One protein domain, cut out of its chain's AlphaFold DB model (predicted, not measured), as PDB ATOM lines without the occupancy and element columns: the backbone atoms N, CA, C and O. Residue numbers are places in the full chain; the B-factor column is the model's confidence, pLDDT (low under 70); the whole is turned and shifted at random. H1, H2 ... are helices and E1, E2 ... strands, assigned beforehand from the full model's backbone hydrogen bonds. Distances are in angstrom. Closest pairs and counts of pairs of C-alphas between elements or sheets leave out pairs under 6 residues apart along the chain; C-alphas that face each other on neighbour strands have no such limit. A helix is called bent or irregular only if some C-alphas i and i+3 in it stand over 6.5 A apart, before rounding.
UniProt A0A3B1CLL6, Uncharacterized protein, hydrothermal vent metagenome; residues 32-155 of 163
ATOM      1  N   LYS A  32     148.217 128.482 102.753       91.88
ATOM      2  CA  LYS A  32     148.450 127.782 101.484       91.88
ATOM      3  C   LYS A  32     148.473 128.787 100.330       91.88
ATOM      4  O   LYS A  32     147.556 129.598 100.184       91.88
ATOM      5  N   GLY A  33     149.538 128.742  99.539       86.00
ATOM      6  CA  GLY A  33     149.639 129.475  98.286       86.00
ATOM      7  C   GLY A  33     148.791 128.818  97.197       86.00
ATOM      8  O   GLY A  33     148.154 127.786  97.413       86.00
ATOM      9  N   LYS A  34     148.761 129.437  96.014       83.81
ATOM     10  CA  LYS A  34     148.009 128.903  94.867       83.81
ATOM     11  C   LYS A  34     148.802 127.929  94.001       83.81
ATOM     12  O   LYS A  34     148.186 127.111  93.331       83.81
ATOM     13  N   ALA A  35     150.131 127.998  94.022       84.06
ATOM     14  CA  ALA A  35     150.968 127.069  93.273       84.06
ATOM     15  C   ALA A  35     150.894 125.684  93.929       84.06
ATOM     16  O   ALA A  35     151.354 125.496  95.060       84.06
ATOM     17  N   GLN A  36     150.279 124.736  93.233       88.19
ATOM     18  CA  GLN A  36     150.192 123.337  93.625       88.19
ATOM     19  C   GLN A  36     149.897 122.476  92.399       88.19
ATOM     20  O   GLN A  36     149.280 122.954  91.452       88.19
ATOM     21  N   GLY A  37     150.257 121.200  92.461       88.12
ATOM     22  CA  GLY A  37     149.909 120.230  91.426       88.12
ATOM     23  C   GLY A  37     151.056 119.280  91.104       88.12
ATOM     24  O   GLY A  37     152.128 119.380  91.710       88.12
ATOM     25  N   PRO A  38     150.829 118.334  90.181       89.62
ATOM     26  CA  PRO A  38     151.902 117.525  89.627       89.62
ATOM     27  C   PRO A  38     152.815 118.387  88.745       89.62
ATOM     28  O   PRO A  38     152.342 119.257  88.014       89.62
ATOM     29  N   MET A  39     154.123 118.140  88.803       88.12
ATOM     30  CA  MET A  39     155.037 118.606  87.766       88.12
ATOM     31  C   MET A  39     154.824 117.747  86.513       88.12
ATOM     32  O   MET A  39     154.808 116.520  86.645       88.12
ATOM     33  N   PRO A  40     154.653 118.344  85.322       89.25
ATOM     34  CA  PRO A  40     154.641 117.588  84.075       89.25
ATOM     35  C   PRO A  40     155.939 116.796  83.874       89.25
ATOM     36  O   PRO A  40     156.999 117.181  84.376       89.25
ATOM     37  N   ASP A  41     155.850 115.699  83.123       88.00
ATOM     38  CA  ASP A  41     157.017 114.889  82.780       88.00
ATOM     39  C   ASP A  41     158.018 115.673  81.921       88.00
ATOM     40  O   ASP A  41     157.671 116.607  81.192       88.00
ATOM     41  N   CYS A  42     159.286 115.266  81.989       88.06
ATOM     42  CA  CYS A  42     160.334 115.875  81.180       88.06
ATOM     43  C   CYS A  42     160.012 115.795  79.680       88.06
ATOM     44  O   CYS A  42     159.598 114.751  79.176       88.06
ATOM     45  N   GLY A  43     160.261 116.895  78.965       86.31
ATOM     46  CA  GLY A  43     160.057 116.984  77.520       86.31
ATOM     47  C   GLY A  43     158.603 117.222  77.111       86.31
ATOM     48  O   GLY A  43     158.321 117.336  75.919       86.31
ATOM     49  N   VAL A  44     157.674 117.328  78.067       91.25
ATOM     50  CA  VAL A  44     156.301 117.741  77.776       91.25
ATOM     51  C   VAL A  44     156.286 119.221  77.398       91.25
ATOM     52  O   VAL A  44     156.666 120.086  78.186       91.25
ATOM     53  N   ASN A  45     155.791 119.513  76.194       93.00
ATOM     54  CA  ASN A  45     155.443 120.873  75.800       93.00
ATOM     55  C   ASN A  45     154.070 121.227  76.387       93.00
ATOM     56  O   ASN A  45     153.044 120.707  75.941       93.00
ATOM     57  N   VAL A  46     154.048 122.102  77.392       90.12
ATOM     58  CA  VAL A  46     152.827 122.476  78.121       90.12
ATOM     59  C   VAL A  46     152.045 123.599  77.444       90.12
ATOM     60  O   VAL A  46     150.865 123.776  77.740       90.12
ATOM     61  N   LEU A  47     152.662 124.344  76.522       91.12
ATOM     62  CA  LEU A  47     152.032 125.472  75.830       91.12
ATOM     63  C   LEU A  47     150.756 125.084  75.053       91.12
ATOM     64  O   LEU A  47     149.729 125.735  75.255       91.12
ATOM     65  N   PRO A  48     150.730 124.018  74.220       92.62
ATOM     66  CA  PRO A  48     149.504 123.604  73.529       92.62
ATOM     67  C   PRO A  48     148.452 123.006  74.476       92.62
ATOM     68  O   PRO A  48     147.304 122.826  74.076       92.62
ATOM     69  N   LEU A  49     148.827 122.703  75.722       87.19
ATOM     70  CA  LEU A  49     147.951 122.142  76.752       87.19
ATOM     71  C   LEU A  49     147.352 123.224  77.668       87.19
ATOM     72  O   LEU A  49     146.719 122.897  78.668       87.19
ATOM     73  N   GLY A  50     147.551 124.506  77.342       84.56
ATOM     74  CA  GLY A  50     147.060 125.638  78.132       84.56
ATOM     75  C   GLY A  50     148.000 126.089  79.254       84.56
ATOM     76  O   GLY A  50     147.638 126.978  80.022       84.56
ATOM     77  N   GLY A  51     149.203 125.515  79.349       84.44
ATOM     78  CA  GLY A  51     150.274 126.046  80.188       84.44
ATOM     79  C   GLY A  51     150.843 127.353  79.625       84.44
ATOM     80  O   GLY A  51     150.660 127.672  78.452       84.44
ATOM     81  N   ASP A  52     151.573 128.108  80.448       87.12
ATOM     82  CA  ASP A  52     152.338 129.271  79.972       87.12
ATOM     83  C   ASP A  52     153.852 129.052  80.065       87.12
ATOM     84  O   ASP A  52     154.318 128.052  80.619       87.12
ATOM     85  N   GLN A  53     154.612 130.016  79.540       90.12
ATOM     86  CA  GLN A  53     156.067 129.947  79.440       90.12
ATOM     87  C   GLN A  53     156.767 129.696  80.781       90.12
ATOM     88  O   GLN A  53     157.745 128.965  80.816       90.12
ATOM     89  N   ILE A  54     156.256 130.214  81.900       89.19
ATOM     90  CA  ILE A  54     156.856 129.951  83.216       89.19
ATOM     91  C   ILE A  54     156.734 128.462  83.553       89.19
ATOM     92  O   ILE A  54     157.653 127.887  84.126       89.19
ATOM     93  N   LEU A  55     155.594 127.830  83.232       87.19
ATOM     94  CA  LEU A  55     155.438 126.387  83.455       87.19
ATOM     95  C   LEU A  55     156.337 125.591  82.504       87.19
ATOM     96  O   LEU A  55     156.943 124.630  82.960       87.19
ATOM     97  N   GLN A  56     156.468 126.010  81.242       91.69
ATOM     98  CA  GLN A  56     157.391 125.375  80.298       91.69
ATOM     99  C   GLN A  56     158.837 125.427  80.809       91.69
ATOM    100  O   GLN A  56     159.461 124.385  80.968       91.69
ATOM    101  N   ASP A  57     159.321 126.610  81.189       91.62
ATOM    102  CA  ASP A  57     160.676 126.784  81.719       91.62
ATOM    103  C   ASP A  57     160.879 125.981  83.015       91.62
ATOM    104  O   ASP A  57     161.949 125.432  83.260       91.62
ATOM    105  N   THR A  58     159.836 125.868  83.845       89.94
ATOM    106  CA  THR A  58     159.868 125.030  85.051       89.94
ATOM    107  C   THR A  58     160.035 123.547  84.690       89.94
ATOM    108  O   THR A  58     160.850 122.863  85.309       89.94
ATOM    109  N   VAL A  59     159.304 123.038  83.692       90.75
ATOM    110  CA  VAL A  59     159.454 121.653  83.206       90.75
ATOM    111  C   VAL A  59     160.871 121.414  82.689       90.75
ATOM    112  O   VAL A  59     161.493 120.415  83.054       90.75
ATOM    113  N   ASP A  60     161.404 122.351  81.907       91.81
ATOM    114  CA  ASP A  60     162.732 122.233  81.305       91.81
ATOM    115  C   ASP A  60     163.837 122.238  82.375       91.81
ATOM    116  O   ASP A  60     164.714 121.372  82.366       91.81
ATOM    117  N   ILE A  61     163.754 123.145  83.357       91.19
ATOM    118  CA  ILE A  61     164.705 123.228  84.477       91.19
ATOM    119  C   ILE A  61     164.663 121.953  85.325       91.19
ATOM    120  O   ILE A  61     165.705 121.387  85.652       91.19
ATOM    121  N   TYR A  62     163.475 121.483  85.708       89.25
ATOM    122  CA  TYR A  62     163.344 120.388  86.676       89.25
ATOM    123  C   TYR A  62     163.244 118.993  86.044       89.25
ATOM    124  O   TYR A  62     163.117 118.004  86.773       89.25
ATOM    125  N   CYS A  63     163.379 118.887  84.719       86.31
ATOM    126  CA  CYS A  63     163.374 117.627  83.975       86.31
ATOM    127  C   CYS A  63     164.286 116.557  84.611       86.31
ATOM    128  O   CYS A  63     163.869 115.413  84.805       86.31
ATOM    129  N   GLY A  64     165.518 116.936  84.972       82.44
ATOM    130  CA  GLY A  64     166.529 116.009  85.492       82.44
ATOM    131  C   GLY A  64     166.265 115.501  86.912       82.44
ATOM    132  O   GLY A  64     166.782 114.451  87.280       82.44
ATOM    133  N   VAL A  65     165.449 116.210  87.702       85.12
ATOM    134  CA  VAL A  65     165.211 115.879  89.120       85.12
ATOM    135  C   VAL A  65     163.846 115.252  89.386       85.12
ATOM    136  O   VAL A  65     163.642 114.719  90.473       85.12
ATOM    137  N   LYS A  66     162.922 115.291  88.413       87.50
ATOM    138  CA  LYS A  66     161.591 114.654  88.475       87.50
ATOM    139  C   LYS A  66     160.904 114.880  89.831       87.50
ATOM    140  O   LYS A  66     160.650 113.933  90.577       87.50
ATOM    141  N   PRO A  67     160.597 116.137  90.180       86.12
ATOM    142  CA  PRO A  67     160.340 116.515  91.565       86.12
ATOM    143  C   PRO A  67     158.953 116.075  92.078       86.12
ATOM    144  O   PRO A  67     158.599 116.341  93.227       86.12
ATOM    145  N   GLY A  68     158.158 115.392  91.247       91.06
ATOM    146  CA  GLY A  68     156.827 114.902  91.584       91.06
ATOM    147  C   GLY A  68     155.816 116.038  91.707       91.06
ATOM    148  O   GLY A  68     155.699 116.875  90.819       91.06
ATOM    149  N   SER A  69     155.047 116.057  92.795       92.31
ATOM    150  CA  SER A  69     154.060 117.115  93.049       92.31
ATOM    151  C   SER A  69     154.588 118.168  94.012       92.31
ATOM    152  O   SER A  69     155.317 117.854  94.954       92.31
ATOM    153  N   TYR A  70     154.120 119.401  93.837       92.25
ATOM    154  CA  TYR A  70     154.443 120.519  94.713       92.25
ATOM    155  C   TYR A  70     153.211 121.141  95.347       92.25
ATOM    156  O   TYR A  70     152.085 121.030  94.852       92.25
ATOM    157  N   LYS A  71     153.449 121.825  96.462       93.31
ATOM    158  CA  LYS A  71     152.492 122.712  97.126       93.31
ATOM    159  C   LYS A  71     153.234 123.933  97.641       93.31
ATOM    160  O   LYS A  71     154.393 123.827  98.029       93.31
ATOM    161  N   SER A  72     152.575 125.083  97.649       93.56
ATOM    162  CA  SER A  72     153.150 126.326  98.156       93.56
ATOM    163  C   SER A  72     152.490 126.775  99.450       93.56
ATOM    164  O   SER A  72     151.298 126.552  99.676       93.56
ATOM    165  N   TRP A  73     153.266 127.463 100.279       95.31
ATOM    166  CA  TRP A  73     152.795 128.186 101.455       95.31
ATOM    167  C   TRP A  73     153.429 129.569 101.469       95.31
ATOM    168  O   TRP A  73     154.595 129.739 101.126       95.31
ATOM    169  N   ILE A  74     152.657 130.567 101.878       95.25
ATOM    170  CA  ILE A  74     153.077 131.963 101.941       95.25
ATOM    171  C   ILE A  74     152.952 132.434 103.381       95.25
ATOM    172  O   ILE A  74     151.923 132.217 104.034       95.25
ATOM    173  N   ASN A  75     153.989 133.117 103.865       95.94
ATOM    174  CA  ASN A  75     154.003 133.658 105.211       95.94
ATOM    175  C   ASN A  75     152.818 134.636 105.389       95.94
ATOM    176  O   ASN A  75     152.696 135.608 104.628       95.94
ATOM    177  N   PRO A  76     151.937 134.429 106.389       95.50
ATOM    178  CA  PRO A  76     150.784 135.297 106.620       95.50
ATOM    179  C   PRO A  76     151.151 136.782 106.758       95.50
ATOM    180  O   PRO A  76     150.391 137.642 106.308       95.50
ATOM    181  N   LYS A  77     152.344 137.088 107.293       95.81
ATOM    182  CA  LYS A  77     152.845 138.463 107.471       95.81
ATOM    183  C   LYS A  77     152.983 139.228 106.151       95.81
ATOM    184  O   LYS A  77     152.812 140.442 106.132       95.81
ATOM    185  N   VAL A  78     153.237 138.531 105.040       93.88
ATOM    186  CA  VAL A  78     153.436 139.145 103.714       93.88
ATOM    187  C   VAL A  78     152.278 138.879 102.749       93.88
ATOM    188  O   VAL A  78     152.303 139.308 101.595       93.88
ATOM    189  N   MET A  79     151.205 138.237 103.219       91.69
ATOM    190  CA  MET A  79     150.059 137.844 102.394       91.69
ATOM    191  C   MET A  79     149.385 139.028 101.686       91.69
ATOM    192  O   MET A  79     148.946 138.910 100.542       91.69
ATOM    193  N   LYS A  80     149.315 140.195 102.339       91.62
ATOM    194  CA  LYS A  80     148.758 141.415 101.728       91.62
ATOM    195  C   LYS A  80     149.584 141.865 100.518       91.62
ATOM    196  O   LYS A  80     149.007 142.276  99.512       91.62
ATOM    197  N   ILE A  81     150.912 141.762 100.603       91.06
ATOM    198  CA  ILE A  81     151.855 142.106  99.527       91.06
ATOM    199  C   ILE A  81     151.733 141.084  98.391       91.06
ATOM    200  O   ILE A  81     151.565 141.471  97.235       91.06
ATOM    201  N   TYR A  82     151.697 139.793  98.731       89.25
ATOM    202  CA  TYR A  82     151.517 138.700  97.775       89.25
ATOM    203  C   TYR A  82     150.219 138.829  96.965       89.25
ATOM    204  O   TYR A  82     150.242 138.829  95.733       89.25
ATOM    205  N   LYS A  83     149.075 139.035  97.636       87.81
ATOM    206  CA  LYS A  83     147.764 139.162  96.972       87.81
ATOM    207  C   LYS A  83     147.706 140.331  95.988       87.81
ATOM    208  O   LYS A  83     147.069 140.205  94.946       87.81
ATOM    209  N   ARG A  84     148.381 141.446  96.292       88.56
ATOM    210  CA  ARG A  84     148.431 142.629  95.418       88.56
ATOM    211  C   ARG A  84     149.567 142.605  94.389       88.56
ATOM    212  O   ARG A  84     149.748 143.604  93.698       88.56
ATOM    213  N   LYS A  85     150.341 141.512  94.307       85.81
ATOM    214  CA  LYS A  85     151.548 141.396  93.467       85.81
ATOM    215  C   LYS A  85     152.531 142.560  93.699       85.81
ATOM    216  O   LYS A  85     152.984 143.211  92.756       85.81
ATOM    217  N   GLY A  86     152.776 142.881  94.972       87.12
ATOM    218  CA  GLY A  86     153.694 143.945  95.382       87.12
ATOM    219  C   GLY A  86     155.163 143.577  95.158       87.12
ATOM    220  O   GLY A  86     155.491 142.412  94.981       87.12
ATOM    221  N   LYS A  87     156.045 144.584  95.158       87.12
ATOM    222  CA  LYS A  87     157.491 144.403  94.931       87.12
ATOM    223  C   LYS A  87     158.350 144.496  96.195       87.12
ATOM    224  O   LYS A  87     159.497 144.084  96.168       87.12
ATOM    225  N   HIS A  88     157.809 145.059  97.273       90.44
ATOM    226  CA  HIS A  88     158.570 145.407  98.473       90.44
ATOM    227  C   HIS A  88     158.169 144.489  99.620       90.44
ATOM    228  O   HIS A  88     157.192 144.764 100.322       90.44
ATOM    229  N   TYR A  89     158.888 143.381  99.758       92.56
ATOM    230  CA  TYR A  89     158.756 142.467 100.887       92.56
ATOM    231  C   TYR A  89     159.697 142.903 102.021       92.56
ATOM    232  O   TYR A  89     160.802 143.364 101.733       92.56
ATOM    233  N   PRO A  90     159.261 142.806 103.291       95.56
ATOM    234  CA  PRO A  90     160.138 143.033 104.432       95.56
ATOM    235  C   PRO A  90     161.143 141.888 104.575       95.56
ATOM    236  O   PRO A  90     160.920 140.794 104.054       95.56
ATOM    237  N   ASP A  91     162.194 142.129 105.350       97.38
ATOM    238  CA  ASP A  91     163.187 141.110 105.671       97.38
ATOM    239  C   ASP A  91     162.573 139.890 106.377       97.38
ATOM    240  O   ASP A  91     161.676 140.001 107.222       97.38
ATOM    241  N   GLY A  92     163.102 138.712 106.043       96.31
ATOM    242  CA  GLY A  92     162.700 137.421 106.587       96.31
ATOM    243  C   GLY A  92     161.966 136.533 105.583       96.31
ATOM    244  O   GLY A  92     162.005 136.746 104.373       96.31
ATOM    245  N   LYS A  93     161.318 135.483 106.097       95.44
ATOM    246  CA  LYS A  93     160.730 134.442 105.249       95.44
ATOM    247  C   LYS A  93     159.477 134.905 104.526       95.44
ATOM    248  O   LYS A  93     158.539 135.388 105.165       95.44
ATOM    249  N   THR A  94     159.412 134.660 103.223       95.44
ATOM    250  CA  THR A  94     158.305 135.103 102.370       95.44
ATOM    251  C   THR A  94     157.406 133.947 101.949       95.44
ATOM    252  O   THR A  94     156.181 134.029 102.095       95.44
ATOM    253  N   GLY A  95     157.984 132.851 101.465       95.00
ATOM    254  CA  GLY A  95     157.220 131.707 100.983       95.00
ATOM    255  C   GLY A  95     158.066 130.455 100.832       95.00
ATOM    256  O   GLY A  95     159.294 130.515 100.834       95.00
ATOM    257  N   VAL A  96     157.381 129.325 100.707       95.75
ATOM    258  CA  VAL A  96     157.989 128.021 100.458       95.75
ATOM    259  C   VAL A  96     157.235 127.255  99.375       95.75
ATOM    260  O   VAL A  96     156.012 127.384  99.247       95.75
ATOM    261  N   LEU A  97     157.963 126.427  98.629       94.56
ATOM    262  CA  LEU A  97     157.447 125.457  97.667       94.56
ATOM    263  C   LEU A  97     157.966 124.067  98.056       94.56
ATOM    264  O   LEU A  97     159.160 123.801  97.976       94.56
ATOM    265  N   VAL A  98     157.084 123.185  98.524       95.44
ATOM    266  CA  VAL A  98     157.467 121.877  99.079       95.44
ATOM    267  C   VAL A  98     157.296 120.790  98.033       95.44
ATOM    268  O   VAL A  98     156.197 120.616  97.499       95.44
ATOM    269  N   PHE A  99     158.350 120.003  97.835       94.81
ATOM    270  CA  PHE A  99     158.390 118.827  96.976       94.81
ATOM    271  C   PHE A  99     158.632 117.579  97.822       94.81
ATOM    272  O   PHE A  99     159.765 117.174  98.083       94.81
ATOM    273  N   LYS A 100     157.542 116.939  98.260       95.00
ATOM    274  CA  LYS A 100     157.627 115.769  99.148       95.00
ATOM    275  C   LYS A 100     158.307 114.567  98.494       95.00
ATOM    276  O   LYS A 100     158.986 113.826  99.189       95.00
ATOM    277  N   THR A 101     158.140 114.388  97.182       94.25
ATOM    278  CA  THR A 101     158.708 113.253  96.433       94.25
ATOM    279  C   THR A 101     160.231 113.204  96.525       94.25
ATOM    280  O   THR A 101     160.792 112.123  96.640       94.25
ATOM    281  N   ILE A 102     160.882 114.367  96.518       93.19
ATOM    282  CA  ILE A 102     162.342 114.494  96.614       93.19
ATOM    283  C   ILE A 102     162.804 114.990  97.993       93.19
ATOM    284  O   ILE A 102     163.983 115.250  98.188       93.19
ATOM    285  N   GLY A 103     161.890 115.111  98.963       95.38
ATOM    286  CA  GLY A 103     162.223 115.435 100.351       95.38
ATOM    287  C   GLY A 103     162.758 116.850 100.586       95.38
ATOM    288  O   GLY A 103     163.424 117.066 101.598       95.38
ATOM    289  N   VAL A 104     162.472 117.810  99.698       96.12
ATOM    290  CA  VAL A 104     163.000 119.184  99.799       96.12
ATOM    291  C   VAL A 104     161.914 120.256  99.813       96.12
ATOM    292  O   VAL A 104     160.780 120.059  99.363       96.12
ATOM    293  N   VAL A 105     162.295 121.428 100.303       96.62
ATOM    294  CA  VAL A 105     161.525 122.663 100.273       96.62
ATOM    295  C   VAL A 105     162.368 123.766  99.645       96.62
ATOM    296  O   VAL A 105     163.492 124.023 100.068       96.62
ATOM    297  N   PHE A 106     161.833 124.426  98.624       95.88
ATOM    298  CA  PHE A 106     162.454 125.623  98.063       95.88
ATOM    299  C   PHE A 106     161.955 126.812  98.860       95.88
ATOM    300  O   PHE A 106     160.746 126.969  99.055       95.88
ATOM    301  N   THR A 107     162.874 127.637  99.332       96.38
ATOM    302  CA  THR A 107     162.558 128.779 100.181       96.38
ATOM    303  C   THR A 107     162.760 130.076  99.416       96.38
ATOM    304  O   THR A 107     163.583 130.193  98.507       96.38
ATOM    305  N   THR A 108     161.958 131.070  99.767       95.88
ATOM    306  CA  THR A 108     162.185 132.454  99.372       95.88
ATOM    307  C   THR A 108     162.108 133.295 100.628       95.88
ATOM    308  O   THR A 108     161.032 133.464 101.210       95.88
ATOM    309  N   ASP A 109     163.249 133.844 101.009       95.75
ATOM    310  CA  ASP A 109     163.391 134.845 102.053       95.75
ATOM    311  C   ASP A 109     163.704 136.192 101.384       95.75
ATOM    312  O   ASP A 109     163.945 136.263 100.178       95.75
ATOM    313  N   HIS A 110     163.622 137.288 102.127       95.69
ATOM    314  CA  HIS A 110     164.059 138.603 101.671       95.69
ATOM    315  C   HIS A 110     165.026 139.216 102.679       95.69
ATOM    316  O   HIS A 110     164.903 138.993 103.884       95.69
ATOM    317  N   LYS A 111     165.988 139.987 102.175       95.69
ATOM    318  CA  LYS A 111     166.905 140.802 102.968       95.69
ATOM    319  C   LYS A 111     167.261 142.062 102.193       95.69
ATOM    320  O   LYS A 111     167.621 141.967 101.021       95.69
ATOM    321  N   ASP A 112     167.124 143.226 102.818       93.50
ATOM    322  CA  ASP A 112     167.364 144.532 102.191       93.50
ATOM    323  C   ASP A 112     166.568 144.705 100.877       93.50
ATOM    324  O   ASP A 112     167.028 145.274  99.885       93.50
ATOM    325  N   GLY A 113     165.352 144.148 100.848       88.06
ATOM    326  CA  GLY A 113     164.472 144.143  99.676       88.06
ATOM    327  C   GLY A 113     164.898 143.215  98.529       88.06
ATOM    328  O   GLY A 113     164.220 143.196  97.502       88.06
ATOM    329  N   GLN A 114     165.975 142.441  98.688       91.62
ATOM    330  CA  GLN A 114     166.441 141.444  97.721       91.62
ATOM    331  C   GLN A 114     165.997 140.034  98.128       91.62
ATOM    332  O   GLN A 114     165.966 139.733  99.322       91.62
ATOM    333  N   PRO A 115     165.667 139.152  97.171       93.31
ATOM    334  CA  PRO A 115     165.306 137.778  97.474       93.31
ATOM    335  C   PRO A 115     166.546 136.960  97.838       93.31
ATOM    336  O   PRO A 115     167.619 137.120  97.253       93.31
ATOM    337  N   ILE A 116     166.370 136.022  98.759       95.56
ATOM    338  CA  ILE A 116     167.326 134.959  99.056       95.56
ATOM    339  C   ILE A 116     166.608 133.640  98.791       95.56
ATOM    340  O   ILE A 116     165.560 133.376  99.382       95.56
ATOM    341  N   TYR A 117     167.166 132.834  97.893       96.25
ATOM    342  CA  TYR A 117     166.654 131.504  97.577       96.25
ATOM    343  C   TYR A 117     167.537 130.436  98.202       96.25
ATOM    344  O   TYR A 117     168.758 130.588  98.241       96.25
ATOM    345  N   ASP A 118     166.919 129.347  98.639       96.94
ATOM    346  CA  ASP A 118     167.615 128.152  99.101       96.94
ATOM    347  C   ASP A 118     166.764 126.907  98.810       96.94
ATOM    348  O   ASP A 118     165.566 126.992  98.515       96.94
ATOM    349  N   VAL A 119     167.389 125.741  98.907       96.75
ATOM    350  CA  VAL A 119     166.740 124.436  98.845       96.75
ATOM    351  C   VAL A 119     167.117 123.698 100.114       96.75
ATOM    352  O   VAL A 119     168.275 123.341 100.293       96.75
ATOM    353  N   LEU A 120     166.149 123.466 100.993       97.25
ATOM    354  CA  LEU A 120     166.370 122.786 102.266       97.25
ATOM    355  C   LEU A 120     165.776 121.381 102.229       97.25
ATOM    356  O   LEU A 120     164.763 121.144 101.570       97.25
ATOM    357  N   THR A 121     166.352 120.452 102.977       96.88
ATOM    358  CA  THR A 121     165.686 119.191 103.319       96.88
ATOM    359  C   THR A 121     164.452 119.460 104.183       96.88
ATOM    360  O   THR A 121     164.449 120.325 105.057       96.88
ATOM    361  N   ILE A 122     163.386 118.686 103.977       95.62
ATOM    362  CA  ILE A 122     162.205 118.735 104.857       95.62
ATOM    363  C   ILE A 122     162.532 118.138 106.236       95.62
ATOM    364  O   ILE A 122     161.947 118.540 107.231       95.62
ATOM    365  N   ALA A 123     163.448 117.167 106.294       93.88
ATOM    366  CA  ALA A 123     163.722 116.405 107.510       93.88
ATOM    367  C   ALA A 123     164.452 117.213 108.593       93.88
ATOM    368  O   ALA A 123     164.137 117.059 109.770       93.88
ATOM    369  N   ASP A 124     165.433 118.034 108.210       93.50
ATOM    370  CA  ASP A 124     166.311 118.732 109.156       93.50
ATOM    371  C   ASP A 124     166.646 120.177 108.757       93.50
ATOM    372  O   ASP A 124     167.522 120.792 109.361       93.50
ATOM    373  N   GLU A 125     165.946 120.729 107.758       94.56
ATOM    374  CA  GLU A 125     166.083 122.115 107.282       94.56
ATOM    375  C   GLU A 125     167.509 122.503 106.851       94.56
ATOM    376  O   GLU A 125     167.849 123.686 106.764       94.56
ATOM    377  N   LYS A 126     168.358 121.518 106.539       96.38
ATOM    378  CA  LYS A 126     169.708 121.764 106.033       96.38
ATOM    379  C   LYS A 126     169.662 122.093 104.553       96.38
ATOM    380  O   LYS A 126     168.961 121.438 103.782       96.38
ATOM    381  N   SER A 127     170.455 123.083 104.152       97.31
ATOM    382  CA  SER A 127     170.609 123.417 102.740       97.31
ATOM    383  C   SER A 127     171.238 122.253 101.975       97.31
ATOM    384  O   SER A 127     172.260 121.693 102.372       97.31
ATOM    385  N   VAL A 128     170.595 121.906 100.866       96.62
ATOM    386  CA  VAL A 128     171.044 120.971  99.827       96.62
ATOM    387  C   VAL A 128     171.095 121.672  98.470       96.62
ATOM    388  O   VAL A 128     171.053 121.033  97.416       96.62
ATOM    389  N   ALA A 129     171.161 123.005  98.488       95.94
ATOM    390  CA  ALA A 129     171.369 123.806  97.301       95.94
ATOM    391  C   ALA A 129     172.680 123.404  96.614       95.94
ATOM    392  O   ALA A 129     173.737 123.307  97.240       95.94
ATOM    393  N   SER A 130     172.612 123.184  95.303       95.25
ATOM    394  CA  SER A 130     173.809 122.879  94.521       95.25
ATOM    395  C   SER A 130     174.634 124.142  94.293       95.25
ATOM    396  O   SER A 130     174.084 125.211  94.020       95.25
ATOM    397  N   SER A 131     175.958 124.006  94.357       94.50
ATOM    398  CA  SER A 131     176.908 125.043  93.948       94.50
ATOM    399  C   SER A 131     177.180 125.039  92.440       94.50
ATOM    400  O   SER A 131     177.731 126.009  91.920       94.50
ATOM    401  N   GLU A 132     176.782 123.986  91.719       93.88
ATOM    402  CA  GLU A 132     177.004 123.868  90.278       93.88
ATOM    403  C   GLU A 132     176.123 124.864  89.506       93.88
ATOM    404  O   GLU A 132     174.905 124.906  89.730       93.88
ATOM    405  N   PRO A 133     176.690 125.671  88.589       88.81
ATOM    406  CA  PRO A 133     175.912 126.586  87.762       88.81
ATOM    407  C   PRO A 133     174.830 125.854  86.962       88.81
ATOM    408  O   PRO A 133     175.061 124.764  86.448       88.81
ATOM    409  N   ASN A 134     173.657 126.476  86.823       84.88
ATOM    410  CA  ASN A 134     172.492 125.944  86.099       84.88
ATOM    411  C   ASN A 134     171.913 124.629  86.650       84.88
ATOM    412  O   ASN A 134     170.962 124.100  86.075       84.88
ATOM    413  N   HIS A 135     172.423 124.108  87.770       93.00
ATOM    414  CA  HIS A 135     171.796 122.971  88.427       93.00
ATOM    415  C   HIS A 135     170.365 123.352  88.874       93.00
ATOM    416  O   HIS A 135     170.161 124.471  89.363       93.00
ATOM    417  N   PRO A 136     169.361 122.459  88.771       90.81
ATOM    418  CA  PRO A 136     167.964 122.801  89.084       90.81
ATOM    419  C   PRO A 136     167.748 123.259  90.535       90.81
ATOM    420  O   PRO A 136     166.854 124.048  90.826       90.81
ATOM    421  N   LEU A 137     168.597 122.772  91.444       93.25
ATOM    422  CA  LEU A 137     168.599 123.126  92.870       93.25
ATOM    423  C   LEU A 137     169.562 124.275  93.228       93.25
ATOM    424  O   LEU A 137     169.817 124.506  94.405       93.25
ATOM    425  N   ASN A 138     170.160 124.952  92.246       94.94
ATOM    426  CA  ASN A 138     171.034 126.096  92.503       94.94
ATOM    427  C   ASN A 138     170.189 127.372  92.734       94.94
ATOM    428  O   ASN A 138     169.341 127.689  91.896       94.94
ATOM    429  N   PRO A 139     170.435 128.160  93.799       95.00
ATOM    430  CA  PRO A 139     169.725 129.414  94.073       95.00
ATOM    431  C   PRO A 139     169.746 130.429  92.923       95.00
ATOM    432  O   PRO A 139     168.791 131.182  92.726       95.00
ATOM    433  N   ASN A 140     170.821 130.451  92.131       94.50
ATOM    434  CA  ASN A 140     170.925 131.311  90.960       94.50
ATOM    435  C   ASN A 140     169.943 130.897  89.854       94.50
ATOM    436  O   ASN A 140     169.403 131.766  89.178       94.50
ATOM    437  N   THR A 141     169.649 129.603  89.707       94.12
ATOM    438  CA  THR A 141     168.613 129.115  88.780       94.12
ATOM    439  C   THR A 141     167.243 129.681  89.165       94.12
ATOM    440  O   THR A 141     166.510 130.174  88.306       94.12
ATOM    441  N   CYS A 142     166.927 129.713  90.467       92.38
ATOM    442  CA  CYS A 142     165.703 130.336  90.983       92.38
ATOM    443  C   CYS A 142     165.665 131.834  90.662       92.38
ATOM    444  O   CYS A 142     164.672 132.340  90.134       92.38
ATOM    445  N   LYS A 143     166.770 132.538  90.939       92.56
ATOM    446  CA  LYS A 143     166.905 133.973  90.681       92.56
ATOM    447  C   LYS A 143     166.686 134.314  89.210       92.56
ATOM    448  O   LYS A 143     165.825 135.140  88.920       92.56
ATOM    449  N   VAL A 144     167.405 133.651  88.306       92.69
ATOM    450  CA  VAL A 144     167.309 133.889  86.860       92.69
ATOM    451  C   VAL A 144     165.886 133.642  86.365       92.69
ATOM    452  O   VAL A 144     165.335 134.484  85.662       92.69
ATOM    453  N   CYS A 145     165.246 132.544  86.779       91.44
ATOM    454  CA  CYS A 145     163.862 132.260  86.397       91.44
ATOM    455  C   CYS A 145     162.898 133.367  86.870       91.44
ATOM    456  O   CYS A 145     162.097 133.887  86.091       91.44
ATOM    457  N   HIS A 146     163.009 133.796  88.129       91.38
ATOM    458  CA  HIS A 146     162.147 134.847  88.676       91.38
ATOM    459  C   HIS A 146     162.399 136.228  88.049       91.38
ATOM    460  O   HIS A 146     161.457 137.013  87.920       91.38
ATOM    461  N   GLU A 147     163.636 136.529  87.649       91.06
ATOM    462  CA  GLU A 147     163.997 137.762  86.940       91.06
ATOM    463  C   GLU A 147     163.471 137.765  85.500       91.06
ATOM    464  O   GLU A 147     162.788 138.717  85.113       91.06
ATOM    465  N   THR A 148     163.697 136.683  84.743       91.62
ATOM    466  CA  THR A 148     163.164 136.501  83.379       91.62
ATOM    467  C   THR A 148     161.648 136.684  83.353       91.62
ATOM    468  O   THR A 148     161.102 137.320  82.453       91.62
ATOM    469  N   HIS A 149     160.960 136.215  84.396       89.50
ATOM    470  CA  HIS A 149     159.505 136.296  84.517       89.50
ATOM    471  C   HIS A 149     159.012 137.428  85.424       89.50
ATOM    472  O   HIS A 149     157.884 137.378  85.925       89.50
ATOM    473  N   GLY A 150     159.803 138.488  85.621       82.94
ATOM    474  CA  GLY A 150     159.525 139.569  86.578       82.94
ATOM    475  C   GLY A 150     158.210 140.340  86.359       82.94
ATOM    476  O   GLY A 150     157.685 140.969  87.287       82.94
ATOM    477  N   GLY A 151     157.617 140.264  85.160       81.00
ATOM    478  CA  GLY A 151     156.261 140.764  84.897       81.00
ATOM    479  C   GLY A 151     155.184 140.018  85.699       81.00
ATOM    480  O   GLY A 151     154.242 140.636  86.215       81.00
ATOM    481  N   THR A 152     155.371 138.709  85.869       82.06
ATOM    482  CA  THR A 152     154.487 137.802  86.611       82.06
ATOM    483  C   THR A 152     154.962 137.601  88.051       82.06
ATOM    484  O   THR A 152     154.150 137.659  88.982       82.06
ATOM    485  N   CYS A 153     156.269 137.420  88.249       83.44
ATOM    486  CA  CYS A 153     156.916 137.183  89.536       83.44
ATOM    487  C   CYS A 153     157.411 138.497  90.158       83.44
ATOM    488  O   CYS A 153     158.603 138.753  90.313       83.44
ATOM    489  N   LYS A 154     156.458 139.372  90.507       80.25
ATOM    490  CA  LYS A 154     156.749 140.681  91.113       80.25
ATOM    491  C   LYS A 154     157.266 140.528  92.538       80.25
ATOM    492  O   LYS A 154     156.689 139.784  93.325       80.25
ATOM    493  N   GLY A 155     158.336 141.258  92.860       71.94
ATOM    494  CA  GLY A 155     159.012 141.104  94.150       71.94
ATOM    495  C   GLY A 155     159.511 139.678  94.348       71.94
ATOM    496  O   GLY A 155     159.466 139.179  95.463       71.94
TER     497      GLY A 155
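This is residues 32 to 155 of the 163 residues of an uncharacterized protein of hydrothermal vent metagenome (UniProt A0A3B1CLL6). A twisted, curled sheet of five strands makes one wall, and H3 packs slantwise over its E5 edge. H1 runs beside H3 in the opposite direction, on the hollow side of the sheet but farther from it, while the short helix H2 sits by the ends of E2 and E3 where the chain turns from one to the other. The printed part has 124 residues, with five named strands and three named helices in the order E1 H1 E2 H2 E3 E4 E5 H3; the sheet runs E1 E2 E3 E4 E5, antiparallel throughout, and the class is mixed, helices and strands. The whole is compact, with a radius of gyration of the C-alphas of 14.2 A and spans of 37 by 34 by 27 A.

Find C-alpha 32 at (148.450, 127.782, 101.484); there E1 begins, residues 32 to 38, 16.1 A long. H1 follows at residues 53 to 62, 14.0 A, then E2 at residues 69 to 74, 17.3 A. H2 is residues 76 to 83 and is irregular: C-alphas 77 and 80 are 7.6 A apart. E3 spans residues 92 to 99, 21.4 A, and E4 residues 104 to 111, 22.2 A. E5, residues 114 to 121, is 23.0 A long and begins with C-alpha 114 at (166.441, 141.444, 97.721). H3, residues 139 to 148, 14.4 A, ends with C-alpha 148 at (163.164, 136.501, 83.379).

Start at the edge strand E1: N 33 and O 72 of E2 are within hydrogen-bond range at 2.8 A. Between E2 and E3 look at N 73 and O 96, 2.9 A. E3, E4 and E5 form a meander, each strand the antiparallel neighbour of the one before; its two hairpins show N 97 and O 106 at 2.9 A, then N 107 and O 118 at 2.9 A. H2 is on the sheet at a height of 8.0 A, and the closest C-alphas of H2 and E3 are those of Val 78 and Thr 94, 6.5 A. H3 is on the sheet, over E5, at a height of 9.6 A; their closest C-alphas are those of Tyr 117 and Pro 139, 5.1 A. H1 is not on the sheet. H1 and H3 are close but not clearly touching, closest at the C-alphas of Asp 57 and Cys 145, 7.9 A, with a shallow tilt of 17 degrees, opposite ways. Every O i to N i+4 pair is within hydrogen-bond range in H1 and H3, and 2 of 4 in H2.

The two C-alphas farthest apart are those of Pro 48 and Asp 112, 39.7 A. The long links are E1 to H1, 14 residues, and E5 to H3, 17 residues. The printed part has no cut, its mean pLDDT is 91.4, and no printed residue is under 70.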